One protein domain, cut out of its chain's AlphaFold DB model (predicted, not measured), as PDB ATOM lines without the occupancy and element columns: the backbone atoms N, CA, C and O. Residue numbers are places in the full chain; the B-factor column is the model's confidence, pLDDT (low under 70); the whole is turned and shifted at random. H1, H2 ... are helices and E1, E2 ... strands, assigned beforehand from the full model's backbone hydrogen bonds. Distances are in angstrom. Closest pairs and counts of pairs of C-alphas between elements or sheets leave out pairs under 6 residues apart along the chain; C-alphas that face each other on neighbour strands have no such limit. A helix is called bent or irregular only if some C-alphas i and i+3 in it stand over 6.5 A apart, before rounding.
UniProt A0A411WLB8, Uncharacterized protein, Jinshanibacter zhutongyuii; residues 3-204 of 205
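What this domain is: This is residues 3 to 204 of the 205 residues of an uncharacterized protein of Jinshanibacter zhutongyuii (UniProt A0A411WLB8). A six-strand sheet, curled like part of a barrel, faces a three-strand sheet with its strands crossed over it; residues 138 to 139 pair with both E1 and E7 and so bridge the two sheets along one side, while E5 comes close to E9 elsewhere. Five short helices and several long loops lie round this sandwich, in which the sheets are tilted to each other rather than flat face to face. The printed part has 202 residues, in the order E1 H1 E2 E3 H2 E4 H3 E5 E6 H4 E7 H5 E8 E9; the sheets run E1 E6 E2 E3 E4 E5 and E7 E8 E9, both all antiparallel. The class is mixed, helices and strands, with under half of the residues in named elements. The whole is compact, with a radius of gyration of the C-alphas of 15.4 A, and rounded, spanning 41 by 38 by 36 A.

How they stand to each other: The largest sheet runs E1, residues 3 to 9, E6, residues 119 to 128, E2, residues 19 to 21, E3, residues 41 to 47, E4, residues 64 to 70, and E5, residues 99 to 105. It is strongly twisted and curled, the way across it turning by 128 degrees. E6 bends by 62 degrees at residue 125, and its pairing is staggered: residues 119 to 120 pair with E2 and residues 121 to 127 with E1. Backbone pairs within hydrogen-bond range include N 6 and O 124, 2.8 A, between E1 and E6; N 21 and O 119, 2.9 A, between E6 and E2; N 20 and O 45, 3.0 A, in the hairpin of E2 and E3; N 43 and O 68, 2.9 A, between E3 and E4; and N 67 and O 102, 2.9 A, between E4 and E5. H1, residues 15 to 18, makes with E1 and E2 a split strand-helix-strand unit, two strands running the same way with E6 between them; its crossover is right-handed. H1 is on this sheet at a height of 6.1 A and H2, residues 48 to 54, at 6.2 A, each over none of its strands. The closest C-alphas of H2 and E4 are those of Thr 48 and Tyr 64, 5.5 A apart. The second sheet of the sandwich, two sheets face to face, holds E7, residues 157 to 164, E8, residues 182 to 188, and E9, residues 198 to 203. Its strands stand at 49 degrees to those of the first. The closest C-alphas of E5 and E9 are those of Ile 101 and Gly 198, 5.1 A apart. N 160 and O 185, 2.9 A, lie within hydrogen-bond range between E7 and E8, as do N 184 and O 201, 2.8 A, in the hairpin of E8 and E9. H4, residues 151 to 156, is on this sheet at a height of 9.6 A and only just stands up from it, rising 40.2 degrees. H3, residues 88 to 94, only grazes this sheet, and H5, residues 165 to 168, only grazes the first. Every O i to N i+4 pair is within hydrogen-bond range in H2, H3 and H4; H1 and H5 are too short for such a pair.

Where its parts are: E1 begins at C-alpha 3, (-38.383, 4.758, 83.665), and is 19.6 A long; E6 is the longest strand, 24.8 A. E3, E4 and E5 measure 18.3, 19.8 and 20.1 A. E7 measures 20.2 A and bends by 56 degrees at residue 160; E8 measures 19.7 A. E9 measures 16.7 A and ends at C-alpha 203, (-58.062, 13.242, 87.854). H3 measures 10.0 A and H2 9.7 A. H1 is irregular, but only just: C-alphas 15 and 18 are 6.7 A apart.

The domain as a whole: The two C-alphas farthest apart, those of Asp 13 and Val 89, are 43.5 A apart. The printed part has no cut. The long links are E2 to E3, E4 to H3, E5 to E6, E6 to H4, with 22 residues, and H5 to E8. Mean pLDDT of the printed part is 90.2; residues 13 to 17, 149 and 169 to 173 are under 70.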
ATOM      1  N   GLU A   3     -38.968   3.828  84.633       93.25
ATOM      2  CA  GLU A   3     -38.383   4.758  83.665       93.25
ATOM      3  C   GLU A   3     -39.493   5.520  82.932       93.25
ATOM      4  O   GLU A   3     -40.469   4.938  82.451       93.25
ATOM      5  N   VAL A   4     -39.350   6.842  82.845       96.62
ATOM      6  CA  VAL A   4     -40.291   7.708  82.130       96.62
ATOM      7  C   VAL A   4     -39.563   8.710  81.243       96.62
ATOM      8  O   VAL A   4     -38.438   9.134  81.523       96.62
ATOM      9  N   TYR A   5     -40.242   9.152  80.187       96.88
ATOM     10  CA  TYR A   5     -39.750  10.180  79.277       96.88
ATOM     11  C   TYR A   5     -40.504  11.482  79.532       96.88
ATOM     12  O   TYR A   5     -41.610  11.684  79.030       96.88
ATOM     13  N   GLN A   6     -39.916  12.362  80.342       96.88
ATOM     14  CA  GLN A   6     -40.507  13.652  80.686       96.88
ATOM     15  C   GLN A   6     -40.593  14.557  79.454       96.88
ATOM     16  O   GLN A   6     -39.601  14.736  78.740       96.88
ATOM     17  N   LEU A   7     -41.758  15.175  79.261       95.38
ATOM     18  CA  LEU A   7     -42.003  16.182  78.234       95.38
ATOM     19  C   LEU A   7     -41.490  17.541  78.714       95.38
ATOM     20  O   LEU A   7     -41.840  17.991  79.803       95.38
ATOM     21  N   LYS A   8     -40.657  18.206  77.910       92.31
ATOM     22  CA  LYS A   8     -40.153  19.554  78.207       92.31
ATOM     23  C   LYS A   8     -40.319  20.469  76.995       92.31
ATOM     24  O   LYS A   8     -39.961  20.044  75.897       92.31
ATOM     25  N   PRO A   9     -40.799  21.714  77.165       90.12
ATOM     26  CA  PRO A   9     -40.795  22.701  76.091       90.12
ATOM     27  C   PRO A   9     -39.395  22.903  75.507       90.12
ATOM     28  O   PRO A   9     -38.401  22.915  76.237       90.12
ATOM     29  N   THR A  10     -39.314  23.075  74.190       87.19
ATOM     30  CA  THR A  10     -38.065  23.369  73.482       87.19
ATOM     31  C   THR A  10     -38.294  24.405  72.387       87.19
ATOM     32  O   THR A  10     -39.334  24.415  71.735       87.19
ATOM     33  N   ASN A  11     -37.287  25.253  72.167       77.38
ATOM     34  CA  ASN A  11     -37.251  26.220  71.065       77.38
ATOM     35  C   ASN A  11     -36.393  25.732  69.891       77.38
ATOM     36  O   ASN A  11     -36.210  26.459  68.919       77.38
ATOM     37  N   VAL A  12     -35.804  24.538  70.002       70.00
ATOM     38  CA  VAL A  12     -34.947  24.001  68.949       70.00
ATOM     39  C   VAL A  12     -35.818  23.307  67.908       70.00
ATOM     40  O   VAL A  12     -36.606  22.420  68.248       70.00
ATOM     41  N   ASP A  13     -35.636  23.685  66.645       60.31
ATOM     42  CA  ASP A  13     -36.148  22.959  65.484       60.31
ATOM     43  C   ASP A  13     -35.386  21.639  65.336       60.31
ATOM     44  O   ASP A  13     -34.495  21.476  64.508       60.31
ATOM     45  N   ASN A  14     -35.700  20.694  66.210       49.00
ATOM     46  CA  ASN A  14     -35.198  19.337  66.125       49.00
ATOM     47  C   ASN A  14     -36.138  18.501  65.246       49.00
ATOM     48  O   ASN A  14     -37.304  18.844  65.033       49.00
ATOM     49  N   GLU A  15     -35.693  17.302  64.870       48.22
ATOM     50  CA  GLU A  15     -36.566  16.218  64.381       48.22
ATOM     51  C   GLU A  15     -37.728  15.881  65.363       48.22
ATOM     52  O   GLU A  15     -38.635  15.114  65.035       48.22
ATOM     53  N   THR A  16     -37.753  16.492  66.561       46.50
ATOM     54  CA  THR A  16     -38.858  16.478  67.536       46.50
ATOM     55  C   THR A  16     -40.049  17.374  67.174       46.50
ATOM     56  O   THR A  16     -40.977  17.484  67.970       46.50
ATOM     57  N   GLY A  17     -40.127  17.923  65.952       53.75
ATOM     58  CA  GLY A  17     -41.411  18.385  65.380       53.75
ATOM     59  C   GLY A  17     -42.518  17.310  65.401       53.75
ATOM     60  O   GLY A  17     -43.688  17.603  65.179       53.75
ATOM     61  N   SER A  18     -42.127  16.076  65.720       79.56
ATOM     62  CA  SER A  18     -42.934  14.900  65.998       79.56
ATOM     63  C   SER A  18     -43.650  14.873  67.354       79.56
ATOM     64  O   SER A  18     -44.448  13.962  67.547       79.56
ATOM     65  N   ILE A  19     -43.405  15.801  68.292       92.94
ATOM     66  CA  ILE A  19     -44.101  15.845  69.592       92.94
ATOM     67  C   ILE A  19     -44.382  17.280  70.057       92.94
ATOM     68  O   ILE A  19     -43.483  18.124  70.117       92.94
ATOM     69  N   LYS A  20     -45.640  17.580  70.393       93.56
ATOM     70  CA  LYS A  20     -46.062  18.952  70.720       93.56
ATOM     71  C   LYS A  20     -47.315  19.033  71.586       93.56
ATOM     72  O   LYS A  20     -48.132  18.113  71.587       93.56
ATOM     73  N   PHE A  21     -47.475  20.168  72.264       93.38
ATOM     74  CA  PHE A  21     -48.761  20.620  72.798       93.38
ATOM     75  C   PHE A  21     -49.439  21.595  71.840       93.38
ATOM     76  O   PHE A  21     -48.754  22.386  71.187       93.38
ATOM     77  N   GLY A  22     -50.773  21.571  71.809       91.62
ATOM     78  CA  GLY A  22     -51.588  22.516  71.042       91.62
ATOM     79  C   GLY A  22     -51.304  22.533  69.533       91.62
ATOM     80  O   GLY A  22     -50.757  21.586  68.962       91.62
ATOM     81  N   GLY A  23     -51.687  23.635  68.884       90.19
ATOM     82  CA  GLY A  23     -51.542  23.829  67.438       90.19
ATOM     83  C   GLY A  23     -52.549  23.037  66.593       90.19
ATOM     84  O   GLY A  23     -53.669  22.754  67.020       90.19
ATOM     85  N   GLY A  24     -52.156  22.710  65.360       91.81
ATOM     86  CA  GLY A  24     -52.889  21.794  64.479       91.81
ATOM     87  C   GLY A  24     -52.351  20.367  64.542       91.81
ATOM     88  O   GLY A  24     -51.263  20.122  65.064       91.81
ATOM     89  N   THR A  25     -53.071  19.407  63.972       94.00
ATOM     90  CA  THR A  25     -52.623  18.011  63.921       94.00
ATOM     91  C   THR A  25     -53.115  17.278  62.676       94.00
ATOM     92  O   THR A  25     -53.915  17.799  61.904       94.00
ATOM     93  N   CYS A  26     -52.632  16.057  62.483       93.19
ATOM     94  CA  CYS A  26     -53.100  15.139  61.457       93.19
ATOM     95  C   CYS A  26     -54.352  14.414  61.954       93.19
ATOM     96  O   CYS A  26     -54.296  13.696  62.957       93.19
ATOM     97  N   ILE A  27     -55.472  14.595  61.257       91.75
ATOM     98  CA  ILE A  27     -56.732  13.924  61.567       91.75
ATOM     99  C   ILE A  27     -57.524  13.605  60.297       91.75
ATOM    100  O   ILE A  27     -57.779  14.456  59.437       91.75
ATOM    101  N   GLU A  28     -57.967  12.356  60.207       89.69
ATOM    102  CA  GLU A  28     -58.861  11.896  59.152       89.69
ATOM    103  C   GLU A  28     -60.293  12.383  59.430       89.69
ATOM    104  O   GLU A  28     -60.771  12.353  60.554       89.69
ATOM    105  N   GLY A  29     -61.010  12.865  58.411       89.12
ATOM    106  CA  GLY A  29     -62.386  13.345  58.608       89.12
ATOM    107  C   GLY A  29     -62.499  14.699  59.324       89.12
ATOM    108  O   GLY A  29     -61.642  15.569  59.176       89.12
ATOM    109  N   ALA A  30     -63.621  14.953  59.994       92.44
ATOM    110  CA  ALA A  30     -63.899  16.250  60.614       92.44
ATOM    111  C   ALA A  30     -63.160  16.424  61.952       92.44
ATOM    112  O   ALA A  30     -62.880  15.450  62.643       92.44
ATOM    113  N   TRP A  31     -62.905  17.677  62.340       95.56
ATOM    114  CA  TRP A  31     -62.409  17.978  63.683       95.56
ATOM    115  C   TRP A  31     -63.410  17.470  64.736       95.56
ATOM    116  O   TRP A  31     -64.621  17.667  64.560       95.56
ATOM    117  N   PRO A  32     -62.957  16.790  65.803       95.88
ATOM    118  CA  PRO A  32     -63.857  16.112  66.715       95.88
ATOM    119  C   PRO A  32     -64.652  17.128  67.532       95.88
ATOM    120  O   PRO A  32     -64.131  18.155  67.970       95.88
ATOM    121  N   LYS A  33     -65.926  16.807  67.760       96.50
ATOM    122  CA  LYS A  33     -66.845  17.605  68.572       96.50
ATOM    123  C   LYS A  33     -67.393  16.791  69.728       96.50
ATOM    124  O   LYS A  33     -67.702  15.614  69.537       96.50
ATOM    125  N   ASN A  34     -67.536  17.402  70.896       96.56
ATOM    126  CA  ASN A  34     -68.191  16.750  72.024       96.56
ATOM    127  C   ASN A  34     -69.705  16.564  71.767       96.56
ATOM    128  O   ASN A  34     -70.238  17.099  70.788       96.56
ATOM    129  N   PRO A  35     -70.426  15.830  72.634       97.31
ATOM    130  CA  PRO A  35     -71.874  15.636  72.515       97.31
ATOM    131  C   PRO A  35     -72.714  16.920  72.474       97.31
ATOM    132  O   PRO A  35     -73.846  16.885  71.996       97.31
ATOM    133  N   LEU A  36     -72.177  18.050  72.942       96.19
ATOM    134  CA  LEU A  36     -72.834  19.358  72.889       96.19
ATOM    135  C   LEU A  36     -72.591  20.097  71.560       96.19
ATOM    136  O   LEU A  36     -73.151  21.168  71.335       96.19
ATOM    137  N   GLY A  37     -71.780  19.531  70.662       95.38
ATOM    138  CA  GLY A  37     -71.433  20.118  69.370       95.38
ATOM    139  C   GLY A  37     -70.262  21.104  69.415       95.38
ATOM    140  O   GLY A  37     -69.958  21.720  68.389       95.38
ATOM    141  N   GLU A  38     -69.593  21.237  70.561       94.31
ATOM    142  CA  GLU A  38     -68.407  22.078  70.742       94.31
ATOM    143  C   GLU A  38     -67.183  21.364  70.160       94.31
ATOM    144  O   GLU A  38     -67.021  20.157  70.345       94.31
ATOM    145  N   GLU A  39     -66.310  22.086  69.456       95.31
ATOM    146  CA  GLU A  39     -65.039  21.515  69.001       95.31
ATOM    147  C   GLU A  39     -64.161  21.145  70.197       95.31
ATOM    148  O   GLU A  39     -63.980  21.940  71.119       95.31
ATOM    149  N   LEU A  40     -63.597  19.936  70.176       96.06
ATOM    150  CA  LEU A  40     -62.631  19.543  71.193       96.06
ATOM    151  C   LEU A  40     -61.320  20.305  70.992       96.06
ATOM    152  O   LEU A  40     -60.889  20.557  69.867       96.06
ATOM    153  N   THR A  41     -60.645  20.613  72.089       94.81
ATOM    154  CA  THR A  41     -59.340  21.270  72.056       94.81
ATOM    155  C   THR A  41     -58.233  20.236  71.920       94.81
ATOM    156  O   THR A  41     -58.215  19.251  72.659       94.81
ATOM    157  N   LEU A  42     -57.295  20.461  70.996       95.69
ATOM    158  CA  LEU A  42     -56.092  19.641  70.874       95.69
ATOM    159  C   LEU A  42     -55.137  19.945  72.032       95.69
ATOM    160  O   LEU A  42     -54.680  21.077  72.186       95.69
ATOM    161  N   LEU A  43     -54.803  18.921  72.811       95.25
ATOM    162  CA  LEU A  43     -53.888  19.037  73.943       95.25
ATOM    163  C   LEU A  43     -52.470  18.632  73.564       95.25
ATOM    164  O   LEU A  43     -51.522  19.361  73.837       95.25
ATOM    165  N   PHE A  44     -52.333  17.466  72.937       95.81
ATOM    166  CA  PHE A  44     -51.050  16.814  72.707       95.81
ATOM    167  C   PHE A  44     -51.059  16.045  71.390       95.81
ATOM    168  O   PHE A  44     -52.089  15.515  70.964       95.81
ATOM    169  N   SER A  45     -49.907  15.975  70.735       95.88
ATOM    170  CA  SER A  45     -49.699  15.144  69.553       95.88
ATOM    171  C   SER A  45     -48.312  14.524  69.554       95.88
ATOM    172  O   SER A  45     -47.342  15.180  69.935       95.88
ATOM    173  N   ILE A  46     -48.226  13.273  69.098       96.06
ATOM    174  CA  ILE A  46     -46.973  12.531  68.950       96.06
ATOM    175  C   ILE A  46     -46.993  11.653  67.693       96.06
ATOM    176  O   ILE A  46     -47.970  10.954  67.427       96.06
ATOM    177  N   GLU A  47     -45.912  11.652  66.915       94.94
ATOM    178  CA  GLU A  47     -45.762  10.721  65.794       94.94
ATOM    179  C   GLU A  47     -45.643   9.275  66.285       94.94
ATOM    180  O   GLU A  47     -44.913   8.959  67.231       94.94
ATOM    181  N   THR A  48     -46.294   8.357  65.577       94.75
ATOM    182  CA  THR A  48     -46.308   6.930  65.918       94.75
ATOM    183  C   THR A  48     -44.927   6.296  65.889       94.75
ATOM    184  O   THR A  48     -44.636   5.437  66.716       94.75
ATOM    185  N   ASN A  49     -44.037   6.740  64.997       92.69
ATOM    186  CA  ASN A  49     -42.655   6.264  64.951       92.69
ATOM    187  C   ASN A  49     -41.916   6.568  66.260       92.69
ATOM    188  O   ASN A  49     -41.098   5.762  66.699       92.69
ATOM    189  N   MET A  50     -42.179   7.726  66.868       93.12
ATOM    190  CA  MET A  50     -41.596   8.095  68.153       93.12
ATOM    191  C   MET A  50     -42.273   7.326  69.284       93.12
ATOM    192  O   MET A  50     -41.586   6.702  70.086       93.12
ATOM    193  N   LEU A  51     -43.605   7.291  69.303       95.00
ATOM    194  CA  LEU A  51     -44.356   6.593  70.343       95.00
ATOM    195  C   LEU A  51     -44.025   5.088  70.396       95.00
ATOM    196  O   LEU A  51     -43.767   4.565  71.474       95.00
ATOM    197  N   ASN A  52     -43.908   4.414  69.247       94.75
ATOM    198  CA  ASN A  52     -43.478   3.011  69.161       94.75
ATOM    199  C   ASN A  52     -42.024   2.793  69.618       94.75
ATOM    200  O   ASN A  52     -41.691   1.703  70.072       94.75
ATOM    201  N   LYS A  53     -41.135   3.789  69.482       93.44
ATOM    202  CA  LYS A  53     -39.761   3.690  70.015       93.44
ATOM    203  C   LYS A  53     -39.747   3.751  71.542       93.44
ATOM    204  O   LYS A  53     -38.946   3.056  72.152       93.44
ATOM    205  N   LEU A  54     -40.613   4.577  72.133       93.94
ATOM    206  CA  LEU A  54     -40.724   4.741  73.588       93.94
ATOM    207  C   LEU A  54     -41.492   3.586  74.238       93.94
ATOM    208  O   LEU A  54     -41.157   3.166  75.338       93.94
ATOM    209  N   ILE A  55     -42.515   3.067  73.554       94.19
ATOM    210  CA  ILE A  55     -43.360   1.967  74.015       94.19
ATOM    211  C   ILE A  55     -43.469   0.936  72.886       94.19
ATOM    212  O   ILE A  55     -44.354   0.991  72.029       94.19
ATOM    213  N   SER A  56     -42.553  -0.030  72.893       85.88
ATOM    214  CA  SER A  56     -42.376  -1.008  71.809       85.88
ATOM    215  C   SER A  56     -43.557  -1.960  71.600       85.88
ATOM    216  O   SER A  56     -43.689  -2.542  70.525       85.88
ATOM    217  N   SER A  57     -44.437  -2.110  72.591       88.12
ATOM    218  CA  SER A  57     -45.589  -3.016  72.541       88.12
ATOM    219  C   SER A  57     -46.804  -2.475  71.777       88.12
ATOM    220  O   SER A  57     -47.755  -3.227  71.580       88.12
ATOM    221  N   LEU A  58     -46.807  -1.204  71.353       92.19
ATOM    222  CA  LEU A  58     -47.994  -0.577  70.754       92.19
ATOM    223  C   LEU A  58     -48.258  -0.995  69.302       92.19
ATOM    224  O   LEU A  58     -49.414  -1.114  68.909       92.19
ATOM    225  N   GLY A  59     -47.209  -1.203  68.499       91.25
ATOM    226  CA  GLY A  59     -47.349  -1.652  67.107       91.25
ATOM    227  C   GLY A  59     -48.149  -0.707  66.195       91.25
ATOM    228  O   GLY A  59     -48.807  -1.175  65.268       91.25
ATOM    229  N   LEU A  60     -48.120   0.607  66.445       94.25
ATOM    230  CA  LEU A  60     -48.877   1.597  65.665       94.25
ATOM    231  C   LEU A  60     -48.343   1.726  64.226       94.25
ATOM    232  O   LEU A  60     -47.138   1.558  64.012       94.25
ATOM    233  N   PRO A  61     -49.188   2.074  63.237       92.69
ATOM    234  CA  PRO A  61     -48.741   2.236  61.857       92.69
ATOM    235  C   PRO A  61     -47.732   3.390  61.730       92.69
ATOM    236  O   PRO A  61     -47.924   4.435  62.357       92.69
ATOM    237  N   PRO A  62     -46.661   3.246  60.930       91.25
ATOM    238  CA  PRO A  62     -45.646   4.283  60.781       91.25
ATOM    239  C   PRO A  62     -46.167   5.486  59.985       91.25
ATOM    240  O   PRO A  62     -47.015   5.329  59.113       91.25
ATOM    241  N   ASN A  63     -45.589   6.667  60.219       89.50
ATOM    242  CA  ASN A  63     -45.934   7.939  59.560       89.50
ATOM    243  C   ASN A  63     -47.354   8.451  59.856       89.50
ATOM    244  O   ASN A  63     -47.939   9.171  59.049       89.50
ATOM    245  N   TYR A  64     -47.883   8.113  61.030       94.31
ATOM    246  CA  TYR A  64     -49.114   8.690  61.561       94.31
ATOM    247  C   TYR A  64     -48.802   9.558  62.782       94.31
ATOM    248  O   TYR A  64     -47.719   9.477  63.366       94.31
ATOM    249  N   THR A  65     -49.785  10.347  63.194       95.62
ATOM    250  CA  THR A  65     -49.757  11.145  64.421       95.62
ATOM    251  C   THR A  65     -50.904  10.711  65.318       95.62
ATOM    252  O   THR A  65     -52.050  10.687  64.872       95.62
ATOM    253  N   VAL A  66     -50.596  10.380  66.570       97.44
ATOM    254  CA  VAL A  66     -51.584  10.224  67.639       97.44
ATOM    255  C   VAL A  66     -51.879  11.597  68.220       97.44
ATOM    256  O   VAL A  66     -50.951  12.329  68.562       97.44
ATOM    257  N   SER A  67     -53.159  11.924  68.353       97.31
ATOM    258  CA  SER A  67     -53.636  13.244  68.760       97.31
ATOM    259  C   SER A  67     -54.657  13.113  69.872       97.31
ATOM    260  O   SER A  67     -55.581  12.308  69.765       97.31
ATOM    261  N   ILE A  68     -54.498  13.901  70.932       97.81
ATOM    262  CA  ILE A  68     -55.336  13.832  72.129       97.81
ATOM    263  C   ILE A  68     -56.121  15.120  72.262       97.81
ATOM    264  O   ILE A  68     -55.549  16.211  72.319       97.81
ATOM    265  N   PHE A  69     -57.433  14.965  72.343       96.94
ATOM    266  CA  PHE A  69     -58.386  16.049  72.423       96.94
ATOM    267  C   PHE A  69     -59.216  15.945  73.694       96.94
ATOM    268  O   PHE A  69     -59.593  14.851  74.125       96.94
ATOM    269  N   SER A  70     -59.564  17.099  74.247       96.00
ATOM    270  CA  SER A  70     -60.427  17.205  75.418       96.00
ATOM    271  C   SER A  70     -61.431  18.330  75.250       96.00
ATOM    272  O   SER A  70     -61.184  19.311  74.543       96.00
ATOM    273  N   THR A  71     -62.573  18.196  75.917       95.38
ATOM    274  CA  THR A  71     -63.501  19.308  76.089       95.38
ATOM    275  C   THR A  71     -62.803  20.403  76.889       95.38
ATOM    276  O   THR A  71     -62.156  20.126  77.898       95.38
ATOM    277  N   TYR A  72     -62.933  21.634  76.408       92.12
ATOM    278  CA  TYR A  72     -62.534  22.855  77.094       92.12
ATOM    279  C   TYR A  72     -63.481  23.961  76.648       92.12
ATOM    280  O   TYR A  72     -63.718  24.135  75.450       92.12
ATOM    281  N   ASN A  73     -64.032  24.694  77.607       89.25
ATOM    282  CA  ASN A  73     -64.885  25.837  77.329       89.25
ATOM    283  C   ASN A  73     -64.759  26.843  78.477       89.25
ATOM    284  O   ASN A  73     -65.082  26.535  79.617       89.25
ATOM    285  N   GLU A  74     -64.315  28.059  78.177       86.00
ATOM    286  CA  GLU A  74     -64.152  29.130  79.174       86.00
ATOM    287  C   GLU A  74     -65.482  29.689  79.684       86.00
ATOM    288  O   GLU A  74     -65.551  30.287  80.754       86.00
ATOM    289  N   SER A  75     -66.549  29.512  78.908       88.25
ATOM    290  CA  SER A  75     -67.877  30.060  79.179       88.25
ATOM    291  C   SER A  75     -68.799  29.094  79.928       88.25
ATOM    292  O   SER A  75     -69.911  29.485  80.281       88.25
ATOM    293  N   ARG A  76     -68.382  27.845  80.182       90.00
ATOM    294  CA  ARG A  76     -69.152  26.899  81.006       90.00
ATOM    295  C   ARG A  76     -68.257  26.005  81.848       90.00
ATOM    296  O   ARG A  76     -67.128  25.703  81.490       90.00
ATOM    297  N   TYR A  77     -68.827  25.484  82.924       90.44
ATOM    298  CA  TYR A  77     -68.214  24.389  83.658       90.44
ATOM    299  C   TYR A  77     -68.181  23.113  82.796       90.44
ATOM    300  O   TYR A  77     -69.210  22.719  82.240       90.44
ATOM    301  N   PHE A  78     -67.002  22.499  82.660       92.75
ATOM    302  CA  PHE A  78     -66.779  21.318  81.811       92.75
ATOM    303  C   PHE A  78     -66.002  20.187  82.498       92.75
ATOM    304  O   PHE A  78     -65.782  19.154  81.880       92.75
ATOM    305  N   ILE A  79     -65.561  20.359  83.749       93.12
ATOM    306  CA  ILE A  79     -64.720  19.363  84.439       93.12
ATOM    307  C   ILE A  79     -65.438  18.011  84.554       93.12
ATOM    308  O   ILE A  79     -64.833  16.987  84.245       93.12
ATOM    309  N   ASP A  80     -66.737  18.013  84.870       93.00
ATOM    310  CA  ASP A  80     -67.564  16.794  84.926       93.00
ATOM    311  C   ASP A  80     -67.628  16.032  83.590       93.00
ATOM    312  O   ASP A  80     -67.939  14.845  83.564       93.00
ATOM    313  N   ASP A  81     -67.317  16.687  82.467       95.38
ATOM    314  CA  ASP A  81     -67.279  16.038  81.154       95.38
ATOM    315  C   ASP A  81     -66.020  15.206  80.919       95.38
ATOM    316  O   ASP A  81     -65.984  14.394  79.993       95.38
ATOM    317  N   ILE A  82     -64.977  15.415  81.722       94.81
ATOM    318  CA  ILE A  82     -63.648  14.851  81.471       94.81
ATOM    319  C   ILE A  82     -63.007  14.209  82.708       94.81
ATOM    320  O   ILE A  82     -61.947  13.598  82.574       94.81
ATOM    321  N   VAL A  83     -63.616  14.335  83.891       94.56
ATOM    322  CA  VAL A  83     -63.132  13.738  85.143       94.56
ATOM    323  C   VAL A  83     -63.539  12.270  85.265       94.56
ATOM    324  O   VAL A  83     -64.643  11.885  84.892       94.56
ATOM    325  N   PHE A  84     -62.637  11.448  85.797       93.19
ATOM    326  CA  PHE A  84     -62.890  10.029  86.033       93.19
ATOM    327  C   PHE A  84     -62.289   9.573  87.362       93.19
ATOM    328  O   PHE A  84     -61.071   9.552  87.535       93.19
ATOM    329  N   THR A  85     -63.142   9.160  88.286       89.69
ATOM    330  CA  THR A  85     -62.810   8.701  89.637       89.69
ATOM    331  C   THR A  85     -62.832   7.180  89.788       89.69
ATOM    332  O   THR A  85     -62.384   6.664  90.813       89.69
ATOM    333  N   GLY A  86     -63.250   6.444  88.753       88.31
ATOM    334  CA  GLY A  86     -63.094   4.987  88.685       88.31
ATOM    335  C   GLY A  86     -64.389   4.191  88.540       88.31
ATOM    336  O   GLY A  86     -64.353   2.978  88.753       88.31
ATOM    337  N   ASP A  87     -65.512   4.828  88.195       88.69
ATOM    338  CA  ASP A  87     -66.809   4.156  88.076       88.69
ATOM    339  C   ASP A  87     -67.331   4.003  86.633       88.69
ATOM    340  O   ASP A  87     -66.934   4.693  85.694       88.69
ATOM    341  N   ASP A  88     -68.250   3.055  86.431       90.19
ATOM    342  CA  ASP A  88     -68.820   2.776  85.110       90.19
ATOM    343  C   ASP A  88     -69.647   3.932  84.535       90.19
ATOM    344  O   ASP A  88     -69.761   4.051  83.312       90.19
ATOM    345  N   VAL A  89     -70.275   4.753  85.376       91.38
ATOM    346  CA  VAL A  89     -71.123   5.859  84.920       91.38
ATOM    347  C   VAL A  89     -70.250   6.911  84.253       91.38
ATOM    348  O   VAL A  89     -70.522   7.277  83.109       91.38
ATOM    349  N   GLU A  90     -69.176   7.326  84.916       92.38
ATOM    350  CA  GLU A  90     -68.191   8.273  84.395       92.38
ATOM    351  C   GLU A  90     -67.469   7.712  83.168       92.38
ATOM    352  O   GLU A  90     -67.380   8.391  82.144       92.38
ATOM    353  N   PHE A  91     -67.022   6.449  83.213       91.50
ATOM    354  CA  PHE A  91     -66.372   5.799  82.068       91.50
ATOM    355  C   PHE A  91     -67.262   5.864  80.821       91.50
ATOM    356  O   PHE A  91     -66.859   6.362  79.768       91.50
ATOM    357  N   ASN A  92     -68.512   5.406  80.951       92.19
ATOM    358  CA  ASN A  92     -69.467   5.411  79.847       92.19
ATOM    359  C   ASN A  92     -69.867   6.835  79.434       92.19
ATOM    360  O   ASN A  92     -70.237   7.047  78.278       92.19
ATOM    361  N   TYR A  93     -69.824   7.804  80.351       94.19
ATOM    362  CA  TYR A  93     -70.099   9.206  80.057       94.19
ATOM    363  C   TYR A  93     -69.000   9.821  79.186       94.19
ATOM    364  O   TYR A  93     -69.317  10.358  78.123       94.19
ATOM    365  N   ILE A  94     -67.725   9.656  79.550       92.81
ATOM    366  CA  ILE A  94     -66.580  10.148  78.763       92.81
ATOM    367  C   ILE A  94     -66.546   9.488  77.380       92.81
ATOM    368  O   ILE A  94     -66.360  10.178  76.373       92.81
ATOM    369  N   CYS A  95     -66.830   8.180  77.298       92.25
ATOM    370  CA  CYS A  95     -66.920   7.438  76.033       92.25
ATOM    371  C   CYS A  95     -67.969   7.984  75.046       92.25
ATOM    372  O   CYS A  95     -67.942   7.614  73.874       92.25
ATOM    373  N   LYS A  96     -68.870   8.890  75.457       95.00
ATOM    374  CA  LYS A  96     -69.768   9.601  74.525       95.00
ATOM    375  C   LYS A  96     -69.030  10.598  73.622       95.00
ATOM    376  O   LYS A  96     -69.628  11.094  72.671       95.00
ATOM    377  N   GLY A  97     -67.756  10.887  73.894       96.38
ATOM    378  CA  GLY A  97     -66.885  11.688  73.028       96.38
ATOM    379  C   GLY A  97     -66.526  13.068  73.576       96.38
ATOM    380  O   GLY A  97     -66.200  13.957  72.785       96.38
ATOM    381  N   TYR A  98     -66.595  13.262  74.897       97.06
ATOM    382  CA  TYR A  98     -66.114  14.483  75.562       97.06
ATOM    383  C   TYR A  98     -64.589  14.604  75.558       97.06
ATOM    384  O   TYR A  98     -64.050  15.710  75.612       97.06
ATOM    385  N   THR A  99     -63.897  13.481  75.420       97.38
ATOM    386  CA  THR A  99     -62.483  13.410  75.063       97.38
ATOM    387  C   THR A  99     -62.338  12.508  73.841       97.38
ATOM    388  O   THR A  99     -63.275  11.807  73.444       97.38
ATOM    389  N   ARG A 100     -61.189  12.576  73.171       97.50
ATOM    390  CA  ARG A 100     -60.927  11.772  71.975       97.50
ATOM    391  C   ARG A 100     -59.444  11.549  71.818       97.50
ATOM    392  O   ARG A 100     -58.665  12.483  71.979       97.50
ATOM    393  N   ILE A 101     -59.071  10.342  71.423       98.06
ATOM    394  CA  ILE A 101     -57.736  10.080  70.903       98.06
ATOM    395  C   ILE A 101     -57.895   9.573  69.479       98.06
ATOM    396  O   ILE A 101     -58.618   8.606  69.249       98.06
ATOM    397  N   THR A 102     -57.236  10.229  68.530       97.56
ATOM    398  CA  THR A 102     -57.288   9.872  67.108       97.56
ATOM    399  C   THR A 102     -55.903   9.533  66.590       97.56
ATOM    400  O   THR A 102     -54.890   9.916  67.181       97.56
ATOM    401  N   ILE A 103     -55.858   8.865  65.444       96.38
ATOM    402  CA  ILE A 103     -54.652   8.660  64.650       96.38
ATOM    403  C   ILE A 103     -54.899   9.163  63.227       96.38
ATOM    404  O   ILE A 103     -55.931   8.867  62.633       96.38
ATOM    405  N   GLY A 104     -53.977   9.956  62.684       94.94
ATOM    406  CA  GLY A 104     -54.115  10.522  61.339       94.94
ATOM    407  C   GLY A 104     -52.806  10.520  60.562       94.94
ATOM    408  O   GLY A 104     -51.730  10.677  61.140       94.94
ATOM    409  N   ASN A 105     -52.894  10.329  59.247       91.38
ATOM    410  CA  ASN A 105     -51.748  10.382  58.337       91.38
ATOM    411  C   ASN A 105     -51.266  11.836  58.148       91.38
ATOM    412  O   ASN A 105     -52.083  12.755  58.155       91.38
ATOM    413  N   LYS A 106     -49.966  12.059  57.924       82.25
ATOM    414  CA  LYS A 106     -49.351  13.369  57.624       82.25
ATOM    415  C   LYS A 106     -50.100  14.212  56.583       82.25
ATOM    416  O   LYS A 106     -50.172  15.426  56.739       82.25
ATOM    417  N   ASP A 107     -50.716  13.585  55.585       85.50
ATOM    418  CA  ASP A 107     -51.480  14.288  54.538       85.50
ATOM    419  C   ASP A 107     -52.820  14.877  55.031       85.50
ATOM    420  O   ASP A 107     -53.498  15.604  54.308       85.50
ATOM    421  N   SER A 108     -53.220  14.574  56.268       89.31
ATOM    422  CA  SER A 108     -54.498  14.971  56.872       89.31
ATOM    423  C   SER A 108     -54.375  16.134  57.864       89.31
ATOM    424  O   SER A 108     -55.198  16.274  58.770       89.31
ATOM    425  N   TYR A 109     -53.340  16.970  57.724       92.12
ATOM    426  CA  TYR A 109     -53.102  18.099  58.625       92.12
ATOM    427  C   TYR A 109     -54.249  19.121  58.605       92.12
ATOM    428  O   TYR A 109     -54.673  19.584  57.544       92.12
ATOM    429  N   LYS A 110     -54.734  19.491  59.794       91.69
ATOM    430  CA  LYS A 110     -55.807  20.468  60.021       91.69
ATOM    431  C   LYS A 110     -55.553  21.268  61.294       91.69
ATOM    432  O   LYS A 110     -54.870  20.813  62.209       91.69
ATOM    433  N   GLU A 111     -56.172  22.439  61.371       89.25
ATOM    434  CA  GLU A 111     -56.213  23.275  62.572       89.25
ATOM    435  C   GLU A 111     -57.648  23.365  63.101       89.25
ATOM    436  O   GLU A 111     -58.587  23.483  62.314       89.25
ATOM    437  N   GLY A 112     -57.805  23.318  64.426       82.56
ATOM    438  CA  GLY A 112     -59.089  23.510  65.102       82.56
ATOM    439  C   GLY A 112     -59.424  24.982  65.353       82.56
ATOM    440  O   GLY A 112     -58.569  25.870  65.230       82.56
ATOM    441  N   GLY A 113     -60.677  25.240  65.733       76.94
ATOM    442  CA  GLY A 113     -61.167  26.568  66.098       76.94
ATOM    443  C   GLY A 113     -60.707  27.028  67.482       76.94
ATOM    444  O   GLY A 113     -60.293  28.177  67.629       76.94
ATOM    445  N   VAL A 114     -60.722  26.141  68.486       72.25
ATOM    446  CA  VAL A 114     -60.208  26.434  69.838       72.25
ATOM    447  C   VAL A 114     -58.704  26.172  69.880       72.25
ATOM    448  O   VAL A 114     -58.256  25.047  69.652       72.25
ATOM    449  N   ARG A 115     -57.911  27.219  70.139       71.38
ATOM    450  CA  ARG A 115     -56.453  27.188  69.959       71.38
ATOM    451  C   ARG A 115     -55.711  27.268  71.286       71.38
ATOM    452  O   ARG A 115     -55.718  28.297  71.952       71.38
ATOM    453  N   VAL A 116     -55.000  26.192  71.607       83.62
ATOM    454  CA  VAL A 116     -53.850  26.229  72.517       83.62
ATOM    455  C   VAL A 116     -52.615  26.534  71.677       83.62
ATOM    456  O   VAL A 116     -52.395  25.882  70.650       83.62
ATOM    457  N   SER A 117     -51.828  27.522  72.103       86.06
ATOM    458  CA  SER A 117     -50.574  27.909  71.454       86.06
ATOM    459  C   SER A 117     -49.660  26.695  71.269       86.06
ATOM    460  O   SER A 117     -49.424  25.940  72.215       86.06
ATOM    461  N   GLU A 118     -49.158  26.496  70.046       89.38
ATOM    462  CA  GLU A 118     -48.279  25.367  69.744       89.38
ATOM    463  C   GLU A 118     -46.985  25.466  70.558       89.38
ATOM    464  O   GLU A 118     -46.302  26.493  70.550       89.38
ATOM    465  N   LYS A 119     -46.622  24.373  71.230       90.06
ATOM    466  CA  LYS A 119     -45.340  24.238  71.927       90.06
ATOM    467  C   LYS A 119     -44.677  22.937  71.526       90.06
ATOM    468  O   LYS A 119     -45.174  21.858  71.848       90.06
ATOM    469  N   LYS A 120     -43.530  23.038  70.858       92.00
ATOM    470  CA  LYS A 120     -42.690  21.879  70.549       92.00
ATOM    471  C   LYS A 120     -42.087  21.321  71.829       92.00
ATOM    472  O   LYS A 120     -41.717  22.073  72.737       92.00
ATOM    473  N   LEU A 121     -41.977  20.000  71.886       92.94
ATOM    474  CA  LEU A 121     -41.481  19.295  73.059       92.94
ATOM    475  C   LEU A 121     -40.201  18.526  72.732       92.94
ATOM    476  O   LEU A 121     -39.913  18.167  71.591       92.94
ATOM    477  N   THR A 122     -39.412  18.290  73.769       92.75
ATOM    478  CA  THR A 122     -38.307  17.338  73.779       92.75
ATOM    479  C   THR A 122     -38.503  16.348  74.919       92.75
ATOM    480  O   THR A 122     -39.252  16.609  75.865       92.75
ATOM    481  N   LEU A 123     -37.820  15.212  74.824       93.81
ATOM    482  CA  LEU A 123     -37.891  14.130  75.794       93.81
ATOM    483  C   LEU A 123     -36.641  14.133  76.668       93.81
ATOM    484  O   LEU A 123     -35.516  14.197  76.178       93.81
ATOM    485  N   SER A 124     -36.851  14.040  77.974       94.00
ATOM    486  CA  SER A 124     -35.797  13.883  78.971       94.00
ATOM    487  C   SER A 124     -36.078  12.614  79.759       94.00
ATOM    488  O   SER A 124     -37.082  12.546  80.464       94.00
ATOM    489  N   GLN A 125     -35.194  11.626  79.665       95.38
ATOM    490  CA  GLN A 125     -35.302  10.408  80.466       95.38
ATOM    491  C   GLN A 125     -35.200  10.754  81.958       95.38
ATOM    492  O   GLN A 125     -34.400  11.609  82.359       95.38
ATOM    493  N   ARG A 126     -36.036  10.114  82.772       95.12
ATOM    494  CA  ARG A 126     -36.077  10.273  84.224       95.12
ATOM    495  C   ARG A 126     -36.488   8.954  84.867       95.12
ATOM    496  O   ARG A 126     -37.350   8.254  84.350       95.12
ATOM    497  N   ASN A 127     -35.904   8.661  86.020       94.81
ATOM    498  CA  ASN A 127     -36.341   7.562  86.869       94.81
ATOM    499  C   ASN A 127     -37.302   8.087  87.938       94.81
ATOM    500  O   ASN A 127     -37.055   9.145  88.525       94.81
ATOM    501  N   LEU A 128     -38.388   7.355  88.154       93.81
ATOM    502  CA  LEU A 128     -39.339   7.558  89.236       93.81
ATOM    503  C   LEU A 128     -39.158   6.465  90.281       93.81
ATOM    504  O   LEU A 128     -39.130   5.277  89.947       93.81
ATOM    505  N   GLU A 129     -39.069   6.861  91.540       93.31
ATOM    506  CA  GLU A 129     -39.113   5.928  92.658       93.31
ATOM    507  C   GLU A 129     -40.543   5.442  92.895       93.31
ATOM    508  O   GLU A 129     -41.522   6.091  92.530       93.31
ATOM    509  N   ASP A 130     -40.688   4.288  93.546       87.56
ATOM    510  CA  ASP A 130     -42.010   3.680  93.759       87.56
ATOM    511  C   ASP A 130     -42.889   4.485  94.731       87.56
ATOM    512  O   ASP A 130     -44.085   4.229  94.828       87.56
ATOM    513  N   ILE A 131     -42.316   5.472  95.428       91.62
ATOM    514  CA  ILE A 131     -43.015   6.410  96.316       91.62
ATOM    515  C   ILE A 131     -43.390   7.734  95.633       91.62
ATOM    516  O   ILE A 131     -44.105   8.538  96.228       91.62
ATOM    517  N   ASP A 132     -42.907   7.985  94.413       93.25
ATOM    518  CA  ASP A 132     -43.078   9.278  93.750       93.25
ATOM    519  C   ASP A 132     -44.500   9.443  93.204       93.25
ATOM    520  O   ASP A 132     -45.037   8.542  92.561       93.25
ATOM    521  N   PHE A 133     -45.082  10.629  93.394       93.69
ATOM    522  CA  PHE A 133     -46.326  11.067  92.755       93.69
ATOM    523  C   PHE A 133     -45.972  12.139  91.713       93.69
ATOM    524  O   PHE A 133     -45.725  13.293  92.076       93.69
ATOM    525  N   PRO A 134     -45.834  11.774  90.426       93.94
ATOM    526  CA  PRO A 134     -45.302  12.684  89.422       93.94
ATOM    527  C   PRO A 134     -46.286  13.819  89.112       93.94
ATOM    528  O   PRO A 134     -47.371  13.588  88.589       93.94
ATOM    529  N   ALA A 135     -45.861  15.059  89.356       93.38
ATOM    530  CA  ALA A 135     -46.570  16.285  88.975       93.38
ATOM    531  C   ALA A 135     -45.916  16.938  87.740       93.38
ATOM    532  O   ALA A 135     -45.449  18.075  87.784       93.38
ATOM    533  N   PHE A 136     -45.760  16.161  86.666       95.00
ATOM    534  CA  PHE A 136     -45.213  16.608  85.381       95.00
ATOM    535  C   PHE A 136     -45.673  15.680  84.253       95.00
ATOM    536  O   PHE A 136     -46.028  14.526  84.490       95.00
ATOM    537  N   SER A 137     -45.650  16.166  83.020       96.62
ATOM    538  CA  SER A 137     -46.070  15.413  81.838       96.62
ATOM    539  C   SER A 137     -44.974  14.458  81.370       96.62
ATOM    540  O   SER A 137     -43.798  14.832  81.292       96.62
ATOM    541  N   PHE A 138     -45.337  13.226  81.024       97.69
ATOM    542  CA  PHE A 138     -44.389  12.220  80.541       97.69
ATOM    543  C   PHE A 138     -45.060  11.144  79.681       97.69
ATOM    544  O   PHE A 138     -46.273  10.949  79.738       97.69
ATOM    545  N   ILE A 139     -44.234  10.404  78.938       97.69
ATOM    546  CA  ILE A 139     -44.598   9.174  78.221       97.69
ATOM    547  C   ILE A 139     -43.961   7.973  78.925       97.69
ATOM    548  O   ILE A 139     -42.772   8.002  79.250       97.69
ATOM    549  N   SER A 140     -44.761   6.942  79.187       95.69
ATOM    550  CA  SER A 140     -44.338   5.632  79.699       95.69
ATOM    551  C   SER A 140     -45.510   4.655  79.599       95.69
ATOM    552  O   SER A 140     -46.665   5.079  79.564       95.69
ATOM    553  N   ASN A 141     -45.225   3.356  79.569       94.31
ATOM    554  CA  ASN A 141     -46.232   2.309  79.735       94.31
ATOM    555  C   ASN A 141     -46.360   1.806  81.182       94.31
ATOM    556  O   ASN A 141     -47.213   0.959  81.450       94.31
ATOM    557  N   ASP A 142     -45.567   2.346  82.108       92.81
ATOM    558  CA  ASP A 142     -45.702   2.085  83.536       92.81
ATOM    559  C   ASP A 142     -46.727   3.031  84.170       92.81
ATOM    560  O   ASP A 142     -46.630   4.253  84.064       92.81
ATOM    561  N   ILE A 143     -47.694   2.460  84.888       92.44
ATOM    562  CA  ILE A 143     -48.734   3.225  85.585       92.44
ATOM    563  C   ILE A 143     -48.104   4.037  86.738       92.44
ATOM    564  O   ILE A 143     -47.447   3.440  87.603       92.44
ATOM    565  N   PRO A 144     -48.292   5.370  86.805       93.06
ATOM    566  CA  PRO A 144     -47.787   6.197  87.901       93.06
ATOM    567  C   PRO A 144     -48.603   6.022  89.181       93.06
ATOM    568  O   PRO A 144     -49.762   5.612  89.153       93.06
ATOM    569  N   ASN A 145     -48.009   6.394  90.316       91.75
ATOM    570  CA  ASN A 145     -48.788   6.581  91.537       91.75
ATOM    571  C   ASN A 145     -49.728   7.784  91.385       91.75
ATOM    572  O   ASN A 145     -49.428   8.728  90.654       91.75
ATOM    573  N   GLY A 146     -50.854   7.749  92.095       88.44
ATOM    574  CA  GLY A 146     -51.897   8.776  92.023       88.44
ATOM    575  C   GLY A 146     -53.007   8.451  91.027       88.44
ATOM    576  O   GLY A 146     -54.133   8.876  91.252       88.44
ATOM    577  N   LEU A 147     -52.738   7.623  90.007       90.56
ATOM    578  CA  LEU A 147     -53.798   7.121  89.138       90.56
ATOM    579  C   LEU A 147     -54.735   6.208  89.939       90.56
ATOM    580  O   LEU A 147     -54.351   5.101  90.333       90.56
ATOM    581  N   VAL A 148     -55.988   6.621  90.097       84.56
ATOM    582  CA  VAL A 148     -57.051   5.735  90.578       84.56
ATOM    583  C   VAL A 148     -57.490   4.863  89.405       84.56
ATOM    584  O   VAL A 148     -58.133   5.324  88.462       84.56
ATOM    585  N   GLY A 149     -57.035   3.610  89.425       68.94
ATOM    586  CA  GLY A 149     -57.242   2.651  88.346       68.94
ATOM    587  C   GLY A 149     -58.622   1.995  88.374       68.94
ATOM    588  O   GLY A 149     -59.176   1.714  89.432       68.94
ATOM    589  N   TYR A 150     -59.127   1.678  87.183       76.31
ATOM    590  CA  TYR A 150     -60.361   0.929  86.969       76.31
ATOM    591  C   TYR A 150     -60.049  -0.369  86.213       76.31
ATOM    592  O   TYR A 150     -59.376  -0.346  85.180       76.31
ATOM    593  N   GLU A 151     -60.504  -1.523  86.711       83.06
ATOM    594  CA  GLU A 151     -60.109  -2.824  86.147       83.06
ATOM    595  C   GLU A 151     -60.437  -2.966  84.657       83.06
ATOM    596  O   GLU A 151     -59.643  -3.524  83.898       83.06
ATOM    597  N   LYS A 152     -61.609  -2.489  84.229       84.44
ATOM    598  CA  LYS A 152     -62.041  -2.578  82.829       84.44
ATOM    599  C   LYS A 152     -61.126  -1.762  81.918       84.44
ATOM    600  O   LYS A 152     -60.696  -2.266  80.883       84.44
ATOM    601  N   LEU A 153     -60.745  -0.557  82.354       89.38
ATOM    602  CA  LEU A 153     -59.787   0.290  81.645       89.38
ATOM    603  C   LEU A 153     -58.460  -0.460  81.434       89.38
ATOM    604  O   LEU A 153     -57.957  -0.528  80.318       89.38
ATOM    605  N   MET A 154     -57.939  -1.125  82.465       89.50
ATOM    606  CA  MET A 154     -56.679  -1.880  82.364       89.50
ATOM    607  C   MET A 154     -56.794  -3.161  81.517       89.50
ATOM    608  O   MET A 154     -55.810  -3.637  80.936       89.50
ATOM    609  N   LYS A 155     -57.996  -3.739  81.414       92.06
ATOM    610  CA  LYS A 155     -58.271  -4.902  80.554       92.06
ATOM    611  C   LYS A 155     -58.290  -4.517  79.078       92.06
ATOM    612  O   LYS A 155     -57.716  -5.254  78.276       92.06
ATOM    613  N   GLU A 156     -58.855  -3.367  78.729       92.88
ATOM    614  CA  GLU A 156     -59.093  -2.962  77.335       92.88
ATOM    615  C   GLU A 156     -58.018  -2.021  76.766       92.88
ATOM    616  O   GLU A 156     -57.810  -1.986  75.550       92.88
ATOM    617  N   TYR A 157     -57.282  -1.314  77.628       95.12
ATOM    618  CA  TYR A 157     -56.372  -0.248  77.222       95.12
ATOM    619  C   TYR A 157     -54.940  -0.433  77.742       95.12
ATOM    620  O   TYR A 157     -54.664  -1.215  78.652       95.12
ATOM    621  N   ILE A 158     -54.015   0.293  77.120       95.62
ATOM    622  CA  ILE A 158     -52.596   0.398  77.451       95.62
ATOM    623  C   ILE A 158     -52.343   1.841  77.867       95.62
ATOM    624  O   ILE A 158     -52.626   2.759  77.100       95.62
ATOM    625  N   PHE A 159     -51.812   2.041  79.069       96.12
ATOM    626  CA  PHE A 159     -51.347   3.351  79.510       96.12
ATOM    627  C   PHE A 159     -50.172   3.814  78.640       96.12
ATOM    628  O   PHE A 159     -49.275   3.019  78.361       96.12
ATOM    629  N   ILE A 160     -50.181   5.075  78.205       97.31
ATOM    630  CA  ILE A 160     -49.093   5.646  77.392       97.31
ATOM    631  C   ILE A 160     -48.478   6.917  77.983       97.31
ATOM    632  O   ILE A 160     -47.511   7.439  77.431       97.31
ATOM    633  N   GLY A 161     -49.001   7.424  79.097       97.12
ATOM    634  CA  GLY A 161     -48.416   8.568  79.787       97.12
ATOM    635  C   GLY A 161     -49.441   9.467  80.457       97.12
ATOM    636  O   GLY A 161     -50.645   9.196  80.461       97.12
ATOM    637  N   GLN A 162     -48.949  10.578  80.992       96.81
ATOM    638  CA  GLN A 162     -49.781  11.609  81.602       96.81
ATOM    639  C   GLN A 162     -49.432  13.010  81.095       96.81
ATOM    640  O   GLN A 162     -48.293  13.283  80.707       96.81
ATOM    641  N   LEU A 163     -50.409  13.907  81.172       96.19
ATOM    642  CA  LEU A 163     -50.292  15.337  80.925       96.19
ATOM    643  C   LEU A 163     -50.606  16.078  82.220       96.19
ATOM    644  O   LEU A 163     -51.703  15.960  82.757       96.19
ATOM    645  N   TYR A 164     -49.652  16.849  82.718       94.38
ATOM    646  CA  TYR A 164     -49.862  17.717  83.865       94.38
ATOM    647  C   TYR A 164     -50.355  19.080  83.385       94.38
ATOM    648  O   TYR A 164     -49.742  19.692  82.509       94.38
ATOM    649  N   SER A 165     -51.462  19.565  83.949       91.31
ATOM    650  CA  SER A 165     -52.143  20.776  83.476       91.31
ATOM    651  C   SER A 165     -51.227  22.002  83.402       91.31
ATOM    652  O   SER A 165     -51.240  22.726  82.404       91.31
ATOM    653  N   SER A 166     -50.346  22.177  84.394       89.31
ATOM    654  CA  SER A 166     -49.387  23.291  84.422       89.31
ATOM    655  C   SER A 166     -48.350  23.263  83.286       89.31
ATOM    656  O   SER A 166     -47.776  24.306  82.973       89.31
ATOM    657  N   ASP A 167     -48.108  22.118  82.639       91.06
ATOM    658  CA  ASP A 167     -47.152  22.028  81.524       91.06
ATOM    659  C   ASP A 167     -47.767  22.454  80.177       91.06
ATOM    660  O   ASP A 167     -47.046  22.895  79.276       91.06
ATOM    661  N   LEU A 168     -49.092  22.338  80.023       84.94
ATOM    662  CA  LEU A 168     -49.795  22.556  78.752       84.94
ATOM    663  C   LEU A 168     -49.823  24.047  78.375       84.94
ATOM    664  O   LEU A 168     -49.346  24.449  77.307       84.94
ATOM    665  N   SER A 169     -50.301  24.920  79.263       69.00
ATOM    666  CA  SER A 169     -50.347  26.361  78.991       69.00
ATOM    667  C   SER A 169     -50.376  27.216  80.248       69.00
ATOM    668  O   SER A 169     -51.117  26.923  81.175       69.00
ATOM    669  N   SER A 170     -49.651  28.335  80.212       57.38
ATOM    670  CA  SER A 170     -49.778  29.434  81.174       57.38
ATOM    671  C   SER A 170     -50.878  30.434  80.799       57.38
ATOM    672  O   SER A 170     -51.172  31.322  81.588       57.38
ATOM    673  N   GLU A 171     -51.430  30.344  79.580       60.06
ATOM    674  CA  GLU A 171     -52.359  31.340  79.017       60.06
ATOM    675  C   GLU A 171     -53.822  31.070  79.394       60.06
ATOM    676  O   GLU A 171     -54.599  32.005  79.547       60.06
ATOM    677  N   ASN A 172     -54.172  29.802  79.625       57.84
ATOM    678  CA  ASN A 172     -55.536  29.355  79.879       57.84
ATOM    679  C   ASN A 172     -55.549  28.678  81.251       57.84
ATOM    680  O   ASN A 172     -54.903  27.641  81.386       57.84
ATOM    681  N   ASN A 173     -56.210  29.284  82.250       55.97
ATOM    682  CA  ASN A 173     -56.245  28.929  83.688       55.97
ATOM    683  C   ASN A 173     -56.686  27.471  84.001       55.97
ATOM    684  O   ASN A 173     -57.655  27.243  84.718       55.97
ATOM    685  N   GLY A 174     -55.959  26.478  83.492       72.56
ATOM    686  CA  GLY A 174     -56.309  25.062  83.501       72.56
ATOM    687  C   GLY A 174     -57.080  24.658  82.245       72.56
ATOM    688  O   GLY A 174     -58.300  24.544  82.276       72.56
ATOM    689  N   ILE A 175     -56.380  24.340  81.147       86.38
ATOM    690  CA  ILE A 175     -57.001  23.691  79.970       86.38
ATOM    691  C   ILE A 175     -57.638  22.331  80.325       86.38
ATOM    692  O   ILE A 175     -58.521  21.834  79.634       86.38
ATOM    693  N   LEU A 176     -57.203  21.759  81.448       87.94
ATOM    694  CA  LEU A 176     -57.759  20.574  82.096       87.94
ATOM    695  C   LEU A 176     -58.663  20.927  83.297       87.94
ATOM    696  O   LEU A 176     -58.873  20.120  84.191       87.94
ATOM    697  N   GLY A 177     -59.172  22.156  83.365       84.06
ATOM    698  CA  GLY A 177     -60.069  22.653  84.410       84.06
ATOM    699  C   GLY A 177     -59.371  23.182  85.664       84.06
ATOM    700  O   GLY A 177     -59.750  24.239  86.156       84.06
ATOM    701  N   LEU A 178     -58.337  22.494  86.160       83.75
ATOM    702  CA  LEU A 178     -57.534  22.926  87.317       83.75
ATOM    703  C   LEU A 178     -56.038  22.899  86.992       83.75
ATOM    704  O   LEU A 178     -55.602  22.096  86.166       83.75
ATOM    705  N   SER A 179     -55.238  23.752  87.635       84.25
ATOM    706  CA  SER A 179     -53.789  23.870  87.384       84.25
ATOM    707  C   SER A 179     -52.971  22.647  87.811       84.25
ATOM    708  O   SER A 179     -51.900  22.396  87.257       84.25
ATOM    709  N   ASP A 180     -53.470  21.891  88.781       87.19
ATOM    710  CA  ASP A 180     -52.856  20.706  89.381       87.19
ATOM    711  C   ASP A 180     -53.487  19.387  88.906       87.19
ATOM    712  O   ASP A 180     -53.077  18.310  89.334       87.19
ATOM    713  N   SER A 181     -54.451  19.455  87.984       91.62
ATOM    714  CA  SER A 181     -55.053  18.260  87.395       91.62
ATOM    715  C   SER A 181     -54.052  17.466  86.550       91.62
ATOM    716  O   SER A 181     -53.158  18.018  85.887       91.62
ATOM    717  N   ILE A 182     -54.229  16.144  86.561       94.62
ATOM    718  CA  ILE A 182     -53.438  15.195  85.781       94.62
ATOM    719  C   ILE A 182     -54.365  14.513  84.782       94.62
ATOM    720  O   ILE A 182     -55.321  13.845  85.159       94.62
ATOM    721  N   GLY A 183     -54.071  14.681  83.498       96.06
ATOM    722  CA  GLY A 183     -54.704  13.947  82.413       96.06
ATOM    723  C   GLY A 183     -53.968  12.644  82.134       96.06
ATOM    724  O   GLY A 183     -52.755  12.661  81.937       96.06
ATOM    725  N   TYR A 184     -54.672  11.523  82.054       97.12
ATOM    726  CA  TYR A 184     -54.077  10.222  81.759       97.12
ATOM    727  C   TYR A 184     -54.453   9.741  80.367       97.12
ATOM    728  O   TYR A 184     -55.600   9.844  79.935       97.12
ATOM    729  N   MET A 185     -53.461   9.213  79.659       97.69
ATOM    730  CA  MET A 185     -53.561   8.861  78.250       97.69
ATOM    731  C   MET A 185     -53.500   7.344  78.092       97.69
ATOM    732  O   MET A 185     -52.539   6.702  78.524       97.69
ATOM    733  N   PHE A 186     -54.508   6.776  77.438       97.25
ATOM    734  CA  PHE A 186     -54.626   5.340  77.209       97.25
ATOM    735  C   PHE A 186     -54.927   5.039  75.744       97.25
ATOM    736  O   PHE A 186     -55.778   5.683  75.145       97.25
ATOM    737  N   LEU A 187     -54.297   4.015  75.171       97.69
ATOM    738  CA  LEU A 187     -54.638   3.497  73.844       97.69
ATOM    739  C   LEU A 187     -55.383   2.175  73.953       97.69
ATOM    740  O   LEU A 187     -55.057   1.348  74.801       97.69
ATOM    741  N   LYS A 188     -56.369   1.946  73.088       96.25
ATOM    742  CA  LYS A 188     -57.051   0.653  72.997       96.25
ATOM    743  C   LYS A 188     -56.039  -0.416  72.589       96.25
ATOM    744  O   LYS A 188     -55.254  -0.215  71.666       96.25
ATOM    745  N   LYS A 189     -56.108  -1.593  73.215       94.75
ATOM    746  CA  LYS A 189     -55.312  -2.766  72.798       94.75
ATOM    747  C   LYS A 189     -55.663  -3.234  71.385       94.75
ATOM    748  O   LYS A 189     -54.842  -3.857  70.721       94.75
ATOM    749  N   LYS A 190     -56.890  -2.951  70.941       93.00
ATOM    750  CA  LYS A 190     -57.376  -3.222  69.590       93.00
ATOM    751  C   LYS A 190     -57.957  -1.940  69.003       93.00
ATOM    752  O   LYS A 190     -58.947  -1.421  69.511       93.00
ATOM    753  N   ILE A 191     -57.332  -1.447  67.940       92.81
ATOM    754  CA  ILE A 191     -57.775  -0.253  67.221       92.81
ATOM    755  C   ILE A 191     -58.624  -0.696  66.028       92.81
ATOM    756  O   ILE A 191     -58.155  -1.451  65.180       92.81
ATOM    757  N   GLU A 192     -59.876  -0.244  65.990       91.75
ATOM    758  CA  GLU A 192     -60.832  -0.537  64.909       91.75
ATOM    759  C   GLU A 192     -61.284   0.729  64.162       91.75
ATOM    760  O   GLU A 192     -61.658   0.644  62.996       91.75
ATOM    761  N   ASP A 193     -61.212   1.895  64.813       93.31
ATOM    762  CA  ASP A 193     -61.576   3.201  64.261       93.31
ATOM    763  C   ASP A 193     -60.456   4.209  64.536       93.31
ATOM    764  O   ASP A 193     -60.107   4.461  65.690       93.31
ATOM    765  N   ASN A 194     -59.915   4.816  63.477       93.81
ATOM    766  CA  ASN A 194     -58.855   5.820  63.566       93.81
ATOM    767  C   ASN A 194     -59.291   7.101  64.303       93.81
ATOM    768  O   ASN A 194     -58.443   7.862  64.774       93.81
ATOM    769  N   ASN A 195     -60.596   7.345  64.433       94.31
ATOM    770  CA  ASN A 195     -61.146   8.501  65.143       94.31
ATOM    771  C   ASN A 195     -61.380   8.246  66.635       94.31
ATOM    772  O   ASN A 195     -61.747   9.175  67.354       94.31
ATOM    773  N   ASP A 196     -61.190   7.015  67.105       95.31
ATOM    774  CA  ASP A 196     -61.364   6.650  68.507       95.31
ATOM    775  C   ASP A 196     -60.448   5.477  68.880       95.31
ATOM    776  O   ASP A 196     -60.859   4.315  69.010       95.31
ATOM    777  N   ILE A 197     -59.165   5.794  69.047       96.88
ATOM    778  CA  ILE A 197     -58.107   4.811  69.298       96.88
ATOM    779  C   ILE A 197     -57.759   4.651  70.777       96.88
ATOM    780  O   ILE A 197     -56.835   3.909  71.110       96.88
ATOM    781  N   GLY A 198     -58.438   5.355  71.680       96.50
ATOM    782  CA  GLY A 198     -57.972   5.465  73.056       96.50
ATOM    783  C   GLY A 198     -58.972   6.088  74.012       96.50
ATOM    784  O   GLY A 198     -60.144   6.248  73.698       96.50
ATOM    785  N   PHE A 199     -58.496   6.392  75.208       96.62
ATOM    786  CA  PHE A 199     -59.277   6.985  76.279       96.62
ATOM    787  C   PHE A 199     -58.415   8.019  76.996       96.62
ATOM    788  O   PHE A 199     -57.255   7.761  77.327       96.62
ATOM    789  N   PHE A 200     -58.977   9.205  77.196       97.50
ATOM    790  CA  PHE A 200     -58.347  10.287  77.935       97.50
ATOM    791  C   PHE A 200     -59.329  10.802  78.976       97.50
ATOM    792  O   PHE A 200     -60.515  10.953  78.690       97.50
ATOM    793  N   PHE A 201     -58.827  11.074  80.168       96.38
ATOM    794  CA  PHE A 201     -59.588  11.648  81.268       96.38
ATOM    795  C   PHE A 201     -58.635  12.372  82.200       96.38
ATOM    796  O   PHE A 201     -57.421  12.161  82.135       96.38
ATOM    797  N   ILE A 202     -59.188  13.185  83.089       95.31
ATOM    798  CA  ILE A 202     -58.436  13.838  84.149       95.31
ATOM    799  C   ILE A 202     -58.781  13.243  85.509       95.31
ATOM    800  O   ILE A 202     -59.892  12.764  85.742       95.31
ATOM    801  N   GLN A 203     -57.825  13.332  86.422       93.44
ATOM    802  CA  GLN A 203     -58.062  13.242  87.854       93.44
ATOM    803  C   GLN A 203     -57.555  14.520  88.504       93.44
ATOM    804  O   GLN A 203     -56.540  15.101  88.104       93.44
ATOM    805  N   THR A 204     -58.309  14.967  89.494       83.94
ATOM    806  CA  THR A 204     -57.975  16.101  90.346       83.94
ATOM    807  C   THR A 204     -57.619  15.550  91.721       83.94
ATOM    808  O   THR A 204     -58.229  14.568  92.152       83.94
TER     809      THR A 204